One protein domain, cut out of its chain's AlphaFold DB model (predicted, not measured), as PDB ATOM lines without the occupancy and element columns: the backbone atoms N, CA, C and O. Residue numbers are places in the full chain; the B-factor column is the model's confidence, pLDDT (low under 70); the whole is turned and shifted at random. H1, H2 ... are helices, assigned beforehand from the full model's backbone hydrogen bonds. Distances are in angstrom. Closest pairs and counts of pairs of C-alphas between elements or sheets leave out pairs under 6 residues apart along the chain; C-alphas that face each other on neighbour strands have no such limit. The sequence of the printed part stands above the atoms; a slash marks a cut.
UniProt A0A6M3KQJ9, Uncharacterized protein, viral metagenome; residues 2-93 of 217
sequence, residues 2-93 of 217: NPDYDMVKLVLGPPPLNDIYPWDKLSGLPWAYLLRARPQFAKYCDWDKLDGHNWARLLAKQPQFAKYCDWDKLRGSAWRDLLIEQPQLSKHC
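This is residues 2 to 93 of the 217 residues of an uncharacterized protein of viral metagenome (UniProt A0A6M3KQJ9). The chain is wound in stacked turns: H1, H3, H5 and H7 stand side by side in one row, and the short helices H4, H6 and H8 make a second row along it. H2 lies at the H1 end, and the stacking makes the longest axis. The printed part has 92 residues with eight named helices, H1 to H8 in order, and no named strand: all helix. It is compact, radius of gyration of the C-alphas 13.3 A, and only just elongated, spanning 39 by 26 by 19 A.

Find C-alpha 3 at (-30.507, -26.091, 32.768), where H1, residues 3 to 12, begins its 14.5 A. H3, residues 28 to 37, runs 14.4 A from (-33.729, -13.665, 31.230). H7, residues 76 to 85, runs 14.6 A; H5, residues 52 to 59, 10.4 A. The others are H2, residues 17 to 20, H4, 39 to 44, H6, 63 to 68, and H8, 87 to 92, ending at (-46.081, -1.835, 19.032).

Start at the hubs, H3 and H5, which touch at Ala 32 and Leu 58, C-alphas 5.4 A apart, at a shallow tilt of 9 degrees, the same way. H5 touches H7 likewise, closest C-alphas Ala 56 and Leu 82, 5.1 A. H1 touches H3, closest C-alphas Val 11 and Leu 34, 5.7 A. H4 touches H3, and H6 touches H5, only at the corner and only just, with 3 pairs of C-alphas within 8 A each; closest are Leu 35 and Ala 42, 6.4 A, and Leu 59 and Phe 65, 6.5 A. H8 is close but not clearly touching H7, and H2 likewise H1. Every O i to N i+4 pair is within hydrogen-bond range in H1, H3 and H5, and 5 of 6 in H7; H4, H6 and H8 have 0 of 2, but 2 of 3 O i to N i+3 pairs each, and H2 is too short.

The farthest C-alphas, Asp 19 and Lys 91, are 39.2 A apart. The printed part has no cut, and no link is long. Look for pLDDT under 70 at residues 2 to 9, 11 and 13 to 16.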
ATOM      1  N   ASN A   2     -27.518 -28.915  34.955       46.53
ATOM      2  CA  ASN A   2     -28.417 -29.183  33.831       46.53
ATOM      3  C   ASN A   2     -29.520 -28.102  33.817       46.53
ATOM      4  O   ASN A   2     -30.322 -28.088  34.755       46.53
ATOM      5  N   PRO A   3     -29.565 -27.211  32.809       53.88
ATOM      6  CA  PRO A   3     -30.507 -26.091  32.768       53.88
ATOM      7  C   PRO A   3     -31.976 -26.531  32.836       53.88
ATOM      8  O   PRO A   3     -32.792 -25.823  33.423       53.88
ATOM      9  N   ASP A   4     -32.309 -27.723  32.339       54.84
ATOM     10  CA  ASP A   4     -33.685 -28.228  32.353       54.84
ATOM     11  C   ASP A   4     -34.150 -28.630  33.762       54.84
ATOM     12  O   ASP A   4     -35.314 -28.449  34.117       54.84
ATOM     13  N   TYR A   5     -33.240 -29.118  34.609       56.94
ATOM     14  CA  TYR A   5     -33.573 -29.558  35.966       56.94
ATOM     15  C   TYR A   5     -33.824 -28.377  36.919       56.94
ATOM     16  O   TYR A   5     -34.744 -28.417  37.742       56.94
ATOM     17  N   ASP A   6     -33.054 -27.295  36.777       64.75
ATOM     18  CA  ASP A   6     -33.221 -26.081  37.587       64.75
ATOM     19  C   ASP A   6     -34.497 -25.312  37.203       64.75
ATOM     20  O   ASP A   6     -35.192 -24.767  38.065       64.75
ATOM     21  N   MET A   7     -34.887 -25.360  35.925       66.62
ATOM     22  CA  MET A   7     -36.139 -24.781  35.430       66.62
ATOM     23  C   MET A   7     -37.385 -25.472  35.994       66.62
ATOM     24  O   MET A   7     -38.351 -24.799  36.360       66.62
ATOM     25  N   VAL A   8     -37.365 -26.802  36.133       64.00
ATOM     26  CA  VAL A   8     -38.473 -27.557  36.747       64.00
ATOM     27  C   VAL A   8     -38.660 -27.159  38.213       64.00
ATOM     28  O   VAL A   8     -39.790 -26.932  38.645       64.00
ATOM     29  N   LYS A   9     -37.570 -26.996  38.976       68.88
ATOM     30  CA  LYS A   9     -37.640 -26.534  40.372       68.88
ATOM     31  C   LYS A   9     -38.156 -25.101  40.494       68.88
ATOM     32  O   LYS A   9     -38.939 -24.827  41.397       68.88
ATOM     33  N   LEU A  10     -37.784 -24.209  39.579       70.62
ATOM     34  CA  LEU A  10     -38.294 -22.831  39.548       70.62
ATOM     35  C   LEU A  10     -39.800 -22.767  39.254       70.62
ATOM     36  O   LEU A  10     -40.525 -21.988  39.873       70.62
ATOM     37  N   VAL A  11     -40.287 -23.603  38.335       69.62
ATOM     38  CA  VAL A  11     -41.695 -23.604  37.908       69.62
ATOM     39  C   VAL A  11     -42.601 -24.385  38.864       69.62
ATOM     40  O   VAL A  11     -43.759 -24.002  39.054       69.62
ATOM     41  N   LEU A  12     -42.110 -25.462  39.482       70.44
ATOM     42  CA  LEU A  12     -42.901 -26.357  40.339       70.44
ATOM     43  C   LEU A  12     -42.600 -26.215  41.839       70.44
ATOM     44  O   LEU A  12     -43.375 -26.705  42.653       70.44
ATOM     45  N   GLY A  13     -41.533 -25.514  42.225       69.69
ATOM     46  CA  GLY A  13     -41.109 -25.383  43.620       69.69
ATOM     47  C   GLY A  13     -42.132 -24.668  44.516       69.69
ATOM     48  O   GLY A  13     -42.866 -23.785  44.039       69.69
ATOM     49  N   PRO A  14     -42.205 -25.031  45.810       68.56
ATOM     50  CA  PRO A  14     -43.071 -24.358  46.768       68.56
ATOM     51  C   PRO A  14     -42.535 -22.950  47.101       68.56
ATOM     52  O   PRO A  14     -41.321 -22.739  47.110       68.56
ATOM     53  N   PRO A  15     -43.406 -21.960  47.363       67.38
ATOM     54  CA  PRO A  15     -42.989 -20.669  47.910       67.38
ATOM     55  C   PRO A  15     -42.386 -20.797  49.326       67.38
ATOM     56  O   PRO A  15     -42.800 -21.697  50.058       67.38
ATOM     57  N   PRO A  16     -41.511 -19.863  49.754       68.88
ATOM     58  CA  PRO A  16     -40.964 -18.739  48.987       68.88
ATOM     59  C   PRO A  16     -39.796 -19.164  48.076       68.88
ATOM     60  O   PRO A  16     -38.731 -19.573  48.522       68.88
ATOM     61  N   LEU A  17     -39.988 -19.006  46.762       73.69
ATOM     62  CA  LEU A  17     -39.018 -19.410  45.733       73.69
ATOM     63  C   LEU A  17     -37.660 -18.694  45.856       73.69
ATOM     64  O   LEU A  17     -36.645 -19.278  45.490       73.69
ATOM     65  N   ASN A  18     -37.635 -17.472  46.398       75.38
ATOM     66  CA  ASN A  18     -36.409 -16.683  46.560       75.38
ATOM     67  C   ASN A  18     -35.396 -17.319  47.524       75.38
ATOM     68  O   ASN A  18     -34.193 -17.154  47.348       75.38
ATOM     69  N   ASP A  19     -35.881 -18.064  48.519       72.50
ATOM     70  CA  ASP A  19     -35.023 -18.721  49.512       72.50
ATOM     71  C   ASP A  19     -34.288 -19.922  48.894       72.50
ATOM     72  O   ASP A  19     -33.229 -20.331  49.362       72.50
ATOM     73  N   ILE A  20     -34.841 -20.461  47.803       71.94
ATOM     74  CA  ILE A  20     -34.276 -21.565  47.021       71.94
ATOM     75  C   ILE A  20     -33.433 -21.021  45.859       71.94
ATOM     76  O   ILE A  20     -32.397 -21.595  45.522       71.94
ATOM     77  N   TYR A  21     -33.870 -19.921  45.238       75.44
ATOM     78  CA  TYR A  21     -33.222 -19.297  44.088       75.44
ATOM     79  C   TYR A  21     -33.317 -17.763  44.170       75.44
ATOM     80  O   TYR A  21     -34.375 -17.202  43.876       75.44
ATOM     81  N   PRO A  22     -32.218 -17.072  44.526       83.62
ATOM     82  CA  PRO A  22     -32.206 -15.617  44.627       83.62
ATOM     83  C   PRO A  22     -32.569 -14.926  43.305       83.62
ATOM     84  O   PRO A  22     -32.016 -15.253  42.248       83.62
ATOM     85  N   TRP A  23     -33.486 -13.956  43.352       86.69
ATOM     86  CA  TRP A  23     -33.983 -13.229  42.172       86.69
ATOM     87  C   TRP A  23     -32.884 -12.544  41.347       86.69
ATOM     88  O   TRP A  23     -32.942 -12.515  40.114       86.69
ATOM     89  N   ASP A  24     -31.854 -12.030  42.013       84.81
ATOM     90  CA  ASP A  24     -30.687 -11.382  41.411       84.81
ATOM     91  C   ASP A  24     -29.857 -12.344  40.549       84.81
ATOM     92  O   ASP A  24     -29.221 -11.910  39.586       84.81
ATOM     93  N   LYS A  25     -29.936 -13.654  40.809       85.94
ATOM     94  CA  LYS A  25     -29.213 -14.692  40.060       85.94
ATOM     95  C   LYS A  25     -29.976 -15.239  38.858       85.94
ATOM     96  O   LYS A  25     -29.376 -15.900  38.013       85.94
ATOM     97  N   LEU A  26     -31.278 -14.973  38.751       85.75
ATOM     98  CA  LEU A  26     -32.059 -15.411  37.595       85.75
ATOM     99  C   LEU A  26     -31.681 -14.602  36.355       85.75
ATOM    100  O   LEU A  26     -31.672 -13.372  36.393       85.75
ATOM    101  N   SER A  27     -31.385 -15.301  35.258       89.00
ATOM    102  CA  SER A  27     -31.192 -14.722  33.925       89.00
ATOM    103  C   SER A  27     -32.526 -14.600  33.172       89.00
ATOM    104  O   SER A  27     -33.571 -15.049  33.650       89.00
ATOM    105  N   GLY A  28     -32.512 -13.977  31.989       91.69
ATOM    106  CA  GLY A  28     -33.729 -13.665  31.230       91.69
ATOM    107  C   GLY A  28     -34.605 -14.866  30.877       91.69
ATOM    108  O   GLY A  28     -35.825 -14.788  31.003       91.69
ATOM    109  N   LEU A  29     -34.001 -15.987  30.473       90.12
ATOM    110  CA  LEU A  29     -34.754 -17.173  30.062       90.12
ATOM    111  C   LEU A  29     -35.505 -17.813  31.251       90.12
ATOM    112  O   LEU A  29     -36.727 -17.945  31.153       90.12
ATOM    113  N   PRO A  30     -34.862 -18.134  32.396       90.69
ATOM    114  CA  PRO A  30     -35.563 -18.539  33.615       90.69
ATOM    115  C   PRO A  30     -36.676 -17.577  34.044       90.69
ATOM    116  O   PRO A  30     -37.760 -18.035  34.406       90.69
ATOM    117  N   TRP A  31     -36.451 -16.260  33.950       92.19
ATOM    118  CA  TRP A  31     -37.493 -15.267  34.228       92.19
ATOM    119  C   TRP A  31     -38.694 -15.407  33.292       92.19
ATOM    120  O   TRP A  31     -39.828 -15.475  33.765       92.19
ATOM    121  N   ALA A  32     -38.467 -15.511  31.981       93.38
ATOM    122  CA  ALA A  32     -39.542 -15.686  31.008       93.38
ATOM    123  C   ALA A  32     -40.362 -16.958  31.280       93.38
ATOM    124  O   ALA A  32     -41.592 -16.921  31.224       93.38
ATOM    125  N   TYR A  33     -39.714 -18.073  31.636       90.94
ATOM    126  CA  TYR A  33     -40.418 -19.306  32.007       90.94
ATOM    127  C   TYR A  33     -41.210 -19.171  33.308       90.94
ATOM    128  O   TYR A  33     -42.378 -19.568  33.349       90.94
ATOM    129  N   LEU A  34     -40.602 -18.595  34.350       91.19
ATOM    130  CA  LEU A  34     -41.260 -18.386  35.636       91.19
ATOM    131  C   LEU A  34     -42.499 -17.509  35.473       91.19
ATOM    132  O   LEU A  34     -43.570 -17.890  35.928       91.19
ATOM    133  N   LEU A  35     -42.385 -16.371  34.788       93.69
ATOM    134  CA  LEU A  35     -43.501 -15.442  34.607       93.69
ATOM    135  C   LEU A  35     -44.592 -15.989  33.694       93.69
ATOM    136  O   LEU A  35     -45.766 -15.681  33.897       93.69
ATOM    137  N   ARG A  36     -44.231 -16.841  32.732       93.44
ATOM    138  CA  ARG A  36     -45.207 -17.552  31.907       93.44
ATOM    139  C   ARG A  36     -46.074 -18.495  32.737       93.44
ATOM    140  O   ARG A  36     -47.272 -18.577  32.487       93.44
ATOM    141  N   ALA A  37     -45.474 -19.194  33.701       91.19
ATOM    142  CA  ALA A  37     -46.169 -20.153  34.559       91.19
ATOM    143  C   ALA A  37     -46.819 -19.508  35.794       91.19
ATOM    144  O   ALA A  37     -47.855 -19.972  36.264       91.19
ATOM    145  N   ARG A  38     -46.201 -18.460  36.343       91.00
ATOM    146  CA  ARG A  38     -46.572 -17.819  37.609       91.00
ATOM    147  C   ARG A  38     -46.470 -16.282  37.506       91.00
ATOM    148  O   ARG A  38     -45.546 -15.680  38.066       91.00
ATOM    149  N   PRO A  39     -47.429 -15.619  36.827       93.88
ATOM    150  CA  PRO A  39     -47.430 -14.168  36.603       93.88
ATOM    151  C   PRO A  39     -47.327 -13.306  37.874       93.88
ATOM    152  O   PRO A  39     -46.852 -12.173  37.824       93.88
ATOM    153  N   GLN A  40     -47.731 -13.830  39.034       92.38
ATOM    154  CA  GLN A  40     -47.684 -13.130  40.322       92.38
ATOM    155  C   GLN A  40     -46.264 -12.746  40.783       92.38
ATOM    156  O   GLN A  40     -46.121 -11.868  41.637       92.38
ATOM    157  N   PHE A  41     -45.215 -13.361  40.222       91.38
ATOM    158  CA  PHE A  41     -43.821 -13.012  40.528       91.38
ATOM    159  C   PHE A  41     -43.288 -11.821  39.717       91.38
ATOM    160  O   PHE A  41     -42.158 -11.401  39.944       91.38
ATOM    161  N   ALA A  42     -44.097 -11.221  38.837       94.25
ATOM    162  CA  ALA A  42     -43.700 -10.081  38.005       94.25
ATOM    163  C   ALA A  42     -43.156  -8.884  38.799       94.25
ATOM    164  O   ALA A  42     -42.268  -8.190  38.321       94.25
ATOM    165  N   LYS A  43     -43.635  -8.668  40.032       93.62
ATOM    166  CA  LYS A  43     -43.142  -7.596  40.918       93.62
ATOM    167  C   LYS A  43     -41.674  -7.743  41.341       93.62
ATOM    168  O   LYS A  43     -41.113  -6.791  41.865       93.62
ATOM    169  N   TYR A  44     -41.083  -8.923  41.159       92.19
ATOM    170  CA  TYR A  44     -39.679  -9.206  41.475       92.19
ATOM    171  C   TYR A  44     -38.803  -9.307  40.226       92.19
ATOM    172  O   TYR A  44     -37.597  -9.507  40.347       92.19
ATOM    173  N   CYS A  45     -39.405  -9.238  39.038       92.88
ATOM    174  CA  CYS A  45     -38.680  -9.440  37.801       92.88
ATOM    175  C   CYS A  45     -37.818  -8.222  37.486       92.88
ATOM    176  O   CYS A  45     -38.307  -7.094  37.422       92.88
ATOM    177  N   ASP A  46     -36.540  -8.489  37.245       93.75
ATOM    178  CA  ASP A  46     -35.654  -7.555  36.576       93.75
ATOM    179  C   ASP A  46     -35.874  -7.673  35.061       93.75
ATOM    180  O   ASP A  46     -35.337  -8.565  34.394       93.75
ATOM    181  N   TRP A  47     -36.735  -6.797  34.543       96.50
ATOM    182  CA  TRP A  47     -37.171  -6.796  33.148       96.50
ATOM    183  C   TRP A  47     -36.023  -6.582  32.156       96.50
ATOM    184  O   TRP A  47     -36.092  -7.057  31.018       96.50
ATOM    185  N   ASP A  48     -34.932  -5.942  32.587       95.81
ATOM    186  CA  ASP A  48     -33.786  -5.659  31.726       95.81
ATOM    187  C   ASP A  48     -33.036  -6.925  31.316       95.81
ATOM    188  O   ASP A  48     -32.423  -6.967  30.243       95.81
ATOM    189  N   LYS A  49     -33.165  -8.000  32.100       94.94
ATOM    190  CA  LYS A  49     -32.552  -9.299  31.809       94.94
ATOM    191  C   LYS A  49     -33.216 -10.048  30.659       94.94
ATOM    192  O   LYS A  49     -32.628 -11.003  30.148       94.94
ATOM    193  N   LEU A  50     -34.433  -9.675  30.258       95.69
ATOM    194  CA  LEU A  50     -35.128 -10.317  29.148       95.69
ATOM    195  C   LEU A  50     -34.617  -9.748  27.820       95.69
ATOM    196  O   LEU A  50     -34.717  -8.550  27.564       95.69
ATOM    197  N   ASP A  51     -34.091 -10.624  26.963       96.06
ATOM    198  CA  ASP A  51     -33.823 -10.334  25.555       96.06
ATOM    199  C   ASP A  51     -35.111 -10.414  24.708       96.06
ATOM    200  O   ASP A  51     -36.187 -10.769  25.198       96.06
ATOM    201  N   GLY A  52     -35.009 -10.105  23.414       95.81
ATOM    202  CA  GLY A  52     -36.157 -10.112  22.506       95.81
ATOM    203  C   GLY A  52     -36.867 -11.463  22.373       95.81
ATOM    204  O   GLY A  52     -38.087 -11.491  22.224       95.81
ATOM    205  N   HIS A  53     -36.149 -12.587  22.455       95.12
ATOM    206  CA  HIS A  53     -36.769 -13.914  22.386       95.12
ATOM    207  C   HIS A  53     -37.475 -14.272  23.697       95.12
ATOM    208  O   HIS A  53     -38.560 -14.857  23.665       95.12
ATOM    209  N   ASN A  54     -36.897 -13.891  24.838       96.12
ATOM    210  CA  ASN A  54     -37.527 -14.027  26.151       96.12
ATOM    211  C   ASN A  54     -38.830 -13.225  26.202       96.12
ATOM    212  O   ASN A  54     -39.863 -13.766  26.602       96.12
ATOM    213  N   TRP A  55     -38.807 -11.982  25.712       97.75
ATOM    214  CA  TRP A  55     -39.998 -11.147  25.595       97.75
ATOM    215  C   TRP A  55     -41.059 -11.749  24.678       97.75
ATOM    216  O   TRP A  55     -42.198 -11.902  25.110       97.75
ATOM    217  N   ALA A  56     -40.698 -12.151  23.455       97.06
ATOM    218  CA  ALA A  56     -41.650 -12.750  22.521       97.06
ATOM    219  C   ALA A  56     -42.325 -13.998  23.116       97.06
ATOM    220  O   ALA A  56     -43.548 -14.119  23.091       97.06
ATOM    221  N   ARG A  57     -41.551 -14.895  23.742       95.06
ATOM    222  CA  ARG A  57     -42.080 -16.108  24.391       95.06
ATOM    223  C   ARG A  57     -42.970 -15.809  25.593       95.06
ATOM    224  O   ARG A  57     -43.934 -16.540  25.823       95.06
ATOM    225  N   LEU A  58     -42.630 -14.787  26.379       97.06
ATOM    226  CA  LEU A  58     -43.431 -14.374  27.525       97.06
ATOM    227  C   LEU A  58     -44.756 -13.772  27.058       97.06
ATOM    228  O   LEU A  58     -45.815 -14.238  27.471       97.06
ATOM    229  N   LEU A  59     -44.704 -12.782  26.167       98.06
ATOM    230  CA  LEU A  59     -45.880 -12.056  25.691       98.06
ATOM    231  C   LEU A  59     -46.818 -12.928  24.861       98.06
ATOM    232  O   LEU A  59     -48.027 -12.740  24.952       98.06
ATOM    233  N   ALA A  60     -46.296 -13.935  24.153       96.31
ATOM    234  CA  ALA A  60     -47.114 -14.924  23.454       96.31
ATOM    235  C   ALA A  60     -48.112 -15.642  24.381       96.31
ATOM    236  O   ALA A  60     -49.166 -16.072  23.924       96.31
ATOM    237  N   LYS A  61     -47.802 -15.781  25.679       96.25
ATOM    238  CA  LYS A  61     -48.678 -16.445  26.664       96.25
ATOM    239  C   LYS A  61     -49.207 -15.518  27.760       96.25
ATOM    240  O   LYS A  61     -50.204 -15.854  28.385       96.25
ATOM    241  N   GLN A  62     -48.544 -14.393  28.010       97.06
ATOM    242  CA  GLN A  62     -48.899 -13.418  29.044       97.06
ATOM    243  C   GLN A  62     -48.859 -11.985  28.467       97.06
ATOM    244  O   GLN A  62     -47.997 -11.182  28.847       97.06
ATOM    245  N   PRO A  63     -49.770 -11.631  27.536       96.75
ATOM    246  CA  PRO A  63     -49.760 -10.334  26.851       96.75
ATOM    247  C   PRO A  63     -49.968  -9.134  27.791       96.75
ATOM    248  O   PRO A  63     -49.597  -8.013  27.451       96.75
ATOM    249  N   GLN A  64     -50.485  -9.334  29.008       96.69
ATOM    250  CA  GLN A  64     -50.624  -8.281  30.019       96.69
ATOM    251  C   GLN A  64     -49.286  -7.676  30.481       96.69
ATOM    252  O   GLN A  64     -49.274  -6.590  31.067       96.69
ATOM    253  N   PHE A  65     -48.156  -8.347  30.223       97.88
ATOM    254  CA  PHE A  65     -46.821  -7.807  30.493       97.88
ATOM    255  C   PHE A  65     -46.290  -6.885  29.393       97.88
ATOM    256  O   PHE A  65     -45.208  -6.329  29.553       97.88
ATOM    257  N   ALA A  66     -47.065  -6.636  28.332       97.56
ATOM    258  CA  ALA A  66     -46.705  -5.711  27.255       97.56
ATOM    259  C   ALA A  66     -46.315  -4.312  27.767       97.56
ATOM    260  O   ALA A  66     -45.433  -3.676  27.203       97.56
ATOM    261  N   LYS A  67     -46.912  -3.855  28.877       97.06
ATOM    262  CA  LYS A  67     -46.585  -2.566  29.513       97.06
ATOM    263  C   LYS A  67     -45.164  -2.466  30.087       97.06
ATOM    264  O   LYS A  67     -44.730  -1.362  30.385       97.06
ATOM    265  N   TYR A  68     -44.480  -3.592  30.283       97.56
ATOM    266  CA  TYR A  68     -43.094  -3.647  30.760       97.56
ATOM    267  C   TYR A  68     -42.107  -3.989  29.640       97.56
ATOM    268  O   TYR A  68     -40.905  -4.026  29.882       97.56
ATOM    269  N   CYS A  69     -42.612  -4.299  28.443       97.69
ATOM    270  CA  CYS A  69     -41.795  -4.782  27.346       97.69
ATOM    271  C   CYS A  69     -40.892  -3.674  26.813       97.69
ATOM    272  O   CYS A  69     -41.368  -2.615  26.402       97.69
ATOM    273  N   ASP A  70     -39.599  -3.971  26.754       96.62
ATOM    274  CA  ASP A  70     -38.664  -3.217  25.937       96.62
ATOM    275  C   ASP A  70     -38.757  -3.719  24.487       96.62
ATOM    276  O   ASP A  70     -38.108  -4.690  24.078       96.62
ATOM    277  N   TRP A  71     -39.621  -3.060  23.716       97.81
ATOM    278  CA  TRP A  71     -39.905  -3.395  22.320       97.81
ATOM    279  C   TRP A  71     -38.675  -3.300  21.409       97.81
ATOM    280  O   TRP A  71     -38.617  -3.977  20.375       97.81
ATOM    281  N   ASP A  72     -37.656  -2.525  21.792       96.88
ATOM    282  CA  ASP A  72     -36.448  -2.368  20.988       96.88
ATOM    283  C   ASP A  72     -35.590  -3.632  20.966       96.88
ATOM    284  O   ASP A  72     -34.922  -3.909  19.959       96.88
ATOM    285  N   LYS A  73     -35.698  -4.469  22.006       97.00
ATOM    286  CA  LYS A  73     -35.019  -5.769  22.081       97.00
ATOM    287  C   LYS A  73     -35.583  -6.797  21.101       97.00
ATOM    288  O   LYS A  73     -34.869  -7.744  20.753       97.00
ATOM    289  N   LEU A  74     -36.823  -6.640  20.630       97.69
ATOM    290  CA  LEU A  74     -37.413  -7.553  19.651       97.69
ATOM    291  C   LEU A  74     -36.818  -7.300  18.258       97.69
ATOM    292  O   LEU A  74     -36.833  -6.187  17.728       97.69
ATOM    293  N   ARG A  75     -36.299  -8.373  17.655       96.62
ATOM    294  CA  ARG A  75     -35.802  -8.424  16.268       96.62
ATOM    295  C   ARG A  75     -36.825  -9.110  15.359       96.62
ATOM    296  O   ARG A  75     -37.761  -9.715  15.868       96.62
ATOM    297  N   GLY A  76     -36.623  -9.062  14.039       96.81
ATOM    298  CA  GLY A  76     -37.579  -9.548  13.028       96.81
ATOM    299  C   GLY A  76     -38.234 -10.898  13.342       96.81
ATOM    300  O   GLY A  76     -39.455 -10.971  13.429       96.81
ATOM    301  N   SER A  77     -37.445 -11.937  13.630       96.31
ATOM    302  CA  SER A  77     -37.988 -13.265  13.952       96.31
ATOM    303  C   SER A  77     -38.756 -13.316  15.277       96.31
ATOM    304  O   SER A  77     -39.767 -14.004  15.365       96.31
ATOM    305  N   ALA A  78     -38.321 -12.568  16.297       97.88
ATOM    306  CA  ALA A  78     -39.029 -12.469  17.574       97.88
ATOM    307  C   ALA A  78     -40.357 -11.708  17.424       97.88
ATOM    308  O   ALA A  78     -41.362 -12.116  17.999       97.88
ATOM    309  N   TRP A  79     -40.369 -10.642  16.616       98.31
ATOM    310  CA  TRP A  79     -41.590  -9.928  16.249       98.31
ATOM    311  C   TRP A  79     -42.564 -10.823  15.493       98.31
ATOM    312  O   TRP A  79     -43.725 -10.910  15.877       98.31
ATOM    313  N   ARG A  80     -42.085 -11.526  14.466       98.00
ATOM    314  CA  ARG A  80     -42.881 -12.492  13.706       98.00
ATOM    315  C   ARG A  80     -43.529 -13.526  14.624       98.00
ATOM    316  O   ARG A  80     -44.740 -13.691  14.578       98.00
ATOM    317  N   ASP A  81     -42.736 -14.199  15.458       96.75
ATOM    318  CA  ASP A  81     -43.247 -15.256  16.338       96.75
ATOM    319  C   ASP A  81     -44.268 -14.701  17.347       96.75
ATOM    320  O   ASP A  81     -45.272 -15.350  17.631       96.75
ATOM    321  N   LEU A  82     -44.054 -13.480  17.854       98.25
ATOM    322  CA  LEU A  82     -45.006 -12.820  18.743       98.25
ATOM    323  C   LEU A  82     -46.322 -12.477  18.037       98.25
ATOM    324  O   LEU A  82     -47.386 -12.717  18.596       98.25
ATOM    325  N   LEU A  83     -46.264 -11.912  16.831       98.50
ATOM    326  CA  LEU A  83     -47.454 -11.454  16.109       98.50
ATOM    327  C   LEU A  83     -48.288 -12.601  15.539       98.50
ATOM    328  O   LEU A  83     -49.496 -12.437  15.403       98.50
ATOM    329  N   ILE A  84     -47.677 -13.758  15.271       98.12
ATOM    330  CA  ILE A  84     -48.415 -14.987  14.952       98.12
ATOM    331  C   ILE A  84     -49.313 -15.396  16.127       98.12
ATOM    332  O   ILE A  84     -50.461 -15.771  15.913       98.12
ATOM    333  N   GLU A  85     -48.820 -15.300  17.363       97.94
ATOM    334  CA  GLU A  85     -49.568 -15.713  18.561       97.94
ATOM    335  C   GLU A  85     -50.478 -14.604  19.116       97.94
ATOM    336  O   GLU A  85     -51.493 -14.893  19.745       97.94
ATOM    337  N   GLN A  86     -50.095 -13.336  18.948       97.88
ATOM    338  CA  GLN A  86     -50.746 -12.169  19.556       97.88
ATOM    339  C   GLN A  86     -50.821 -10.995  18.558       97.88
ATOM    340  O   GLN A  86     -50.163  -9.963  18.759       97.88
ATOM    341  N   PRO A  87     -51.617 -11.107  17.478       97.56
ATOM    342  CA  PRO A  87     -51.689 -10.095  16.422       97.56
ATOM    343  C   PRO A  87     -52.136  -8.713  16.923       97.56
ATOM    344  O   PRO A  87     -51.757  -7.700  16.346       97.56
ATOM    345  N   GLN A  88     -52.861  -8.622  18.042       96.88
ATOM    346  CA  GLN A  88     -53.261  -7.351  18.661       96.88
ATOM    347  C   GLN A  88     -52.092  -6.526  19.235       96.88
ATOM    348  O   GLN A  88     -52.276  -5.363  19.602       96.88
ATOM    349  N   LEU A  89     -50.892  -7.109  19.347       97.75
ATOM    350  CA  LEU A  89     -49.667  -6.389  19.716       97.75
ATOM    351  C   LEU A  89     -49.001  -5.696  18.515       97.75
ATOM    352  O   LEU A  89     -47.989  -5.021  18.695       97.75
ATOM    353  N   SER A  90     -49.593  -5.789  17.319       97.44
ATOM    354  CA  SER A  90     -49.148  -5.115  16.090       97.44
ATOM    355  C   SER A  90     -48.929  -3.610  16.259       97.44
ATOM    356  O   SER A  90     -47.990  -3.063  15.690       97.44
ATOM    357  N   LYS A  91     -49.716  -2.950  17.117       97.06
ATOM    358  CA  LYS A  91     -49.583  -1.516  17.439       97.06
ATOM    359  C   LYS A  91     -48.222  -1.107  18.021       97.06
ATOM    360  O   LYS A  91     -47.921   0.079  18.070       97.06
ATOM    361  N   HIS A  92     -47.429  -2.065  18.505       97.50
ATOM    362  CA  HIS A  92     -46.081  -1.835  19.032       97.50
ATOM    363  C   HIS A  92     -44.978  -2.284  18.064       97.50
ATOM    364  O   HIS A  92     -43.799  -2.127  18.374       97.50
ATOM    365  N   CYS A  93     -45.341  -2.887  16.929       97.56
ATOM    366  CA  CYS A  93     -44.391  -3.541  16.046       97.56
ATOM    367  C   CYS A  93     -43.478  -2.541  15.335       97.56
ATOM    368  O   CYS A  93     -43.934  -1.624  14.652       97.56
TER     369      CYS A  93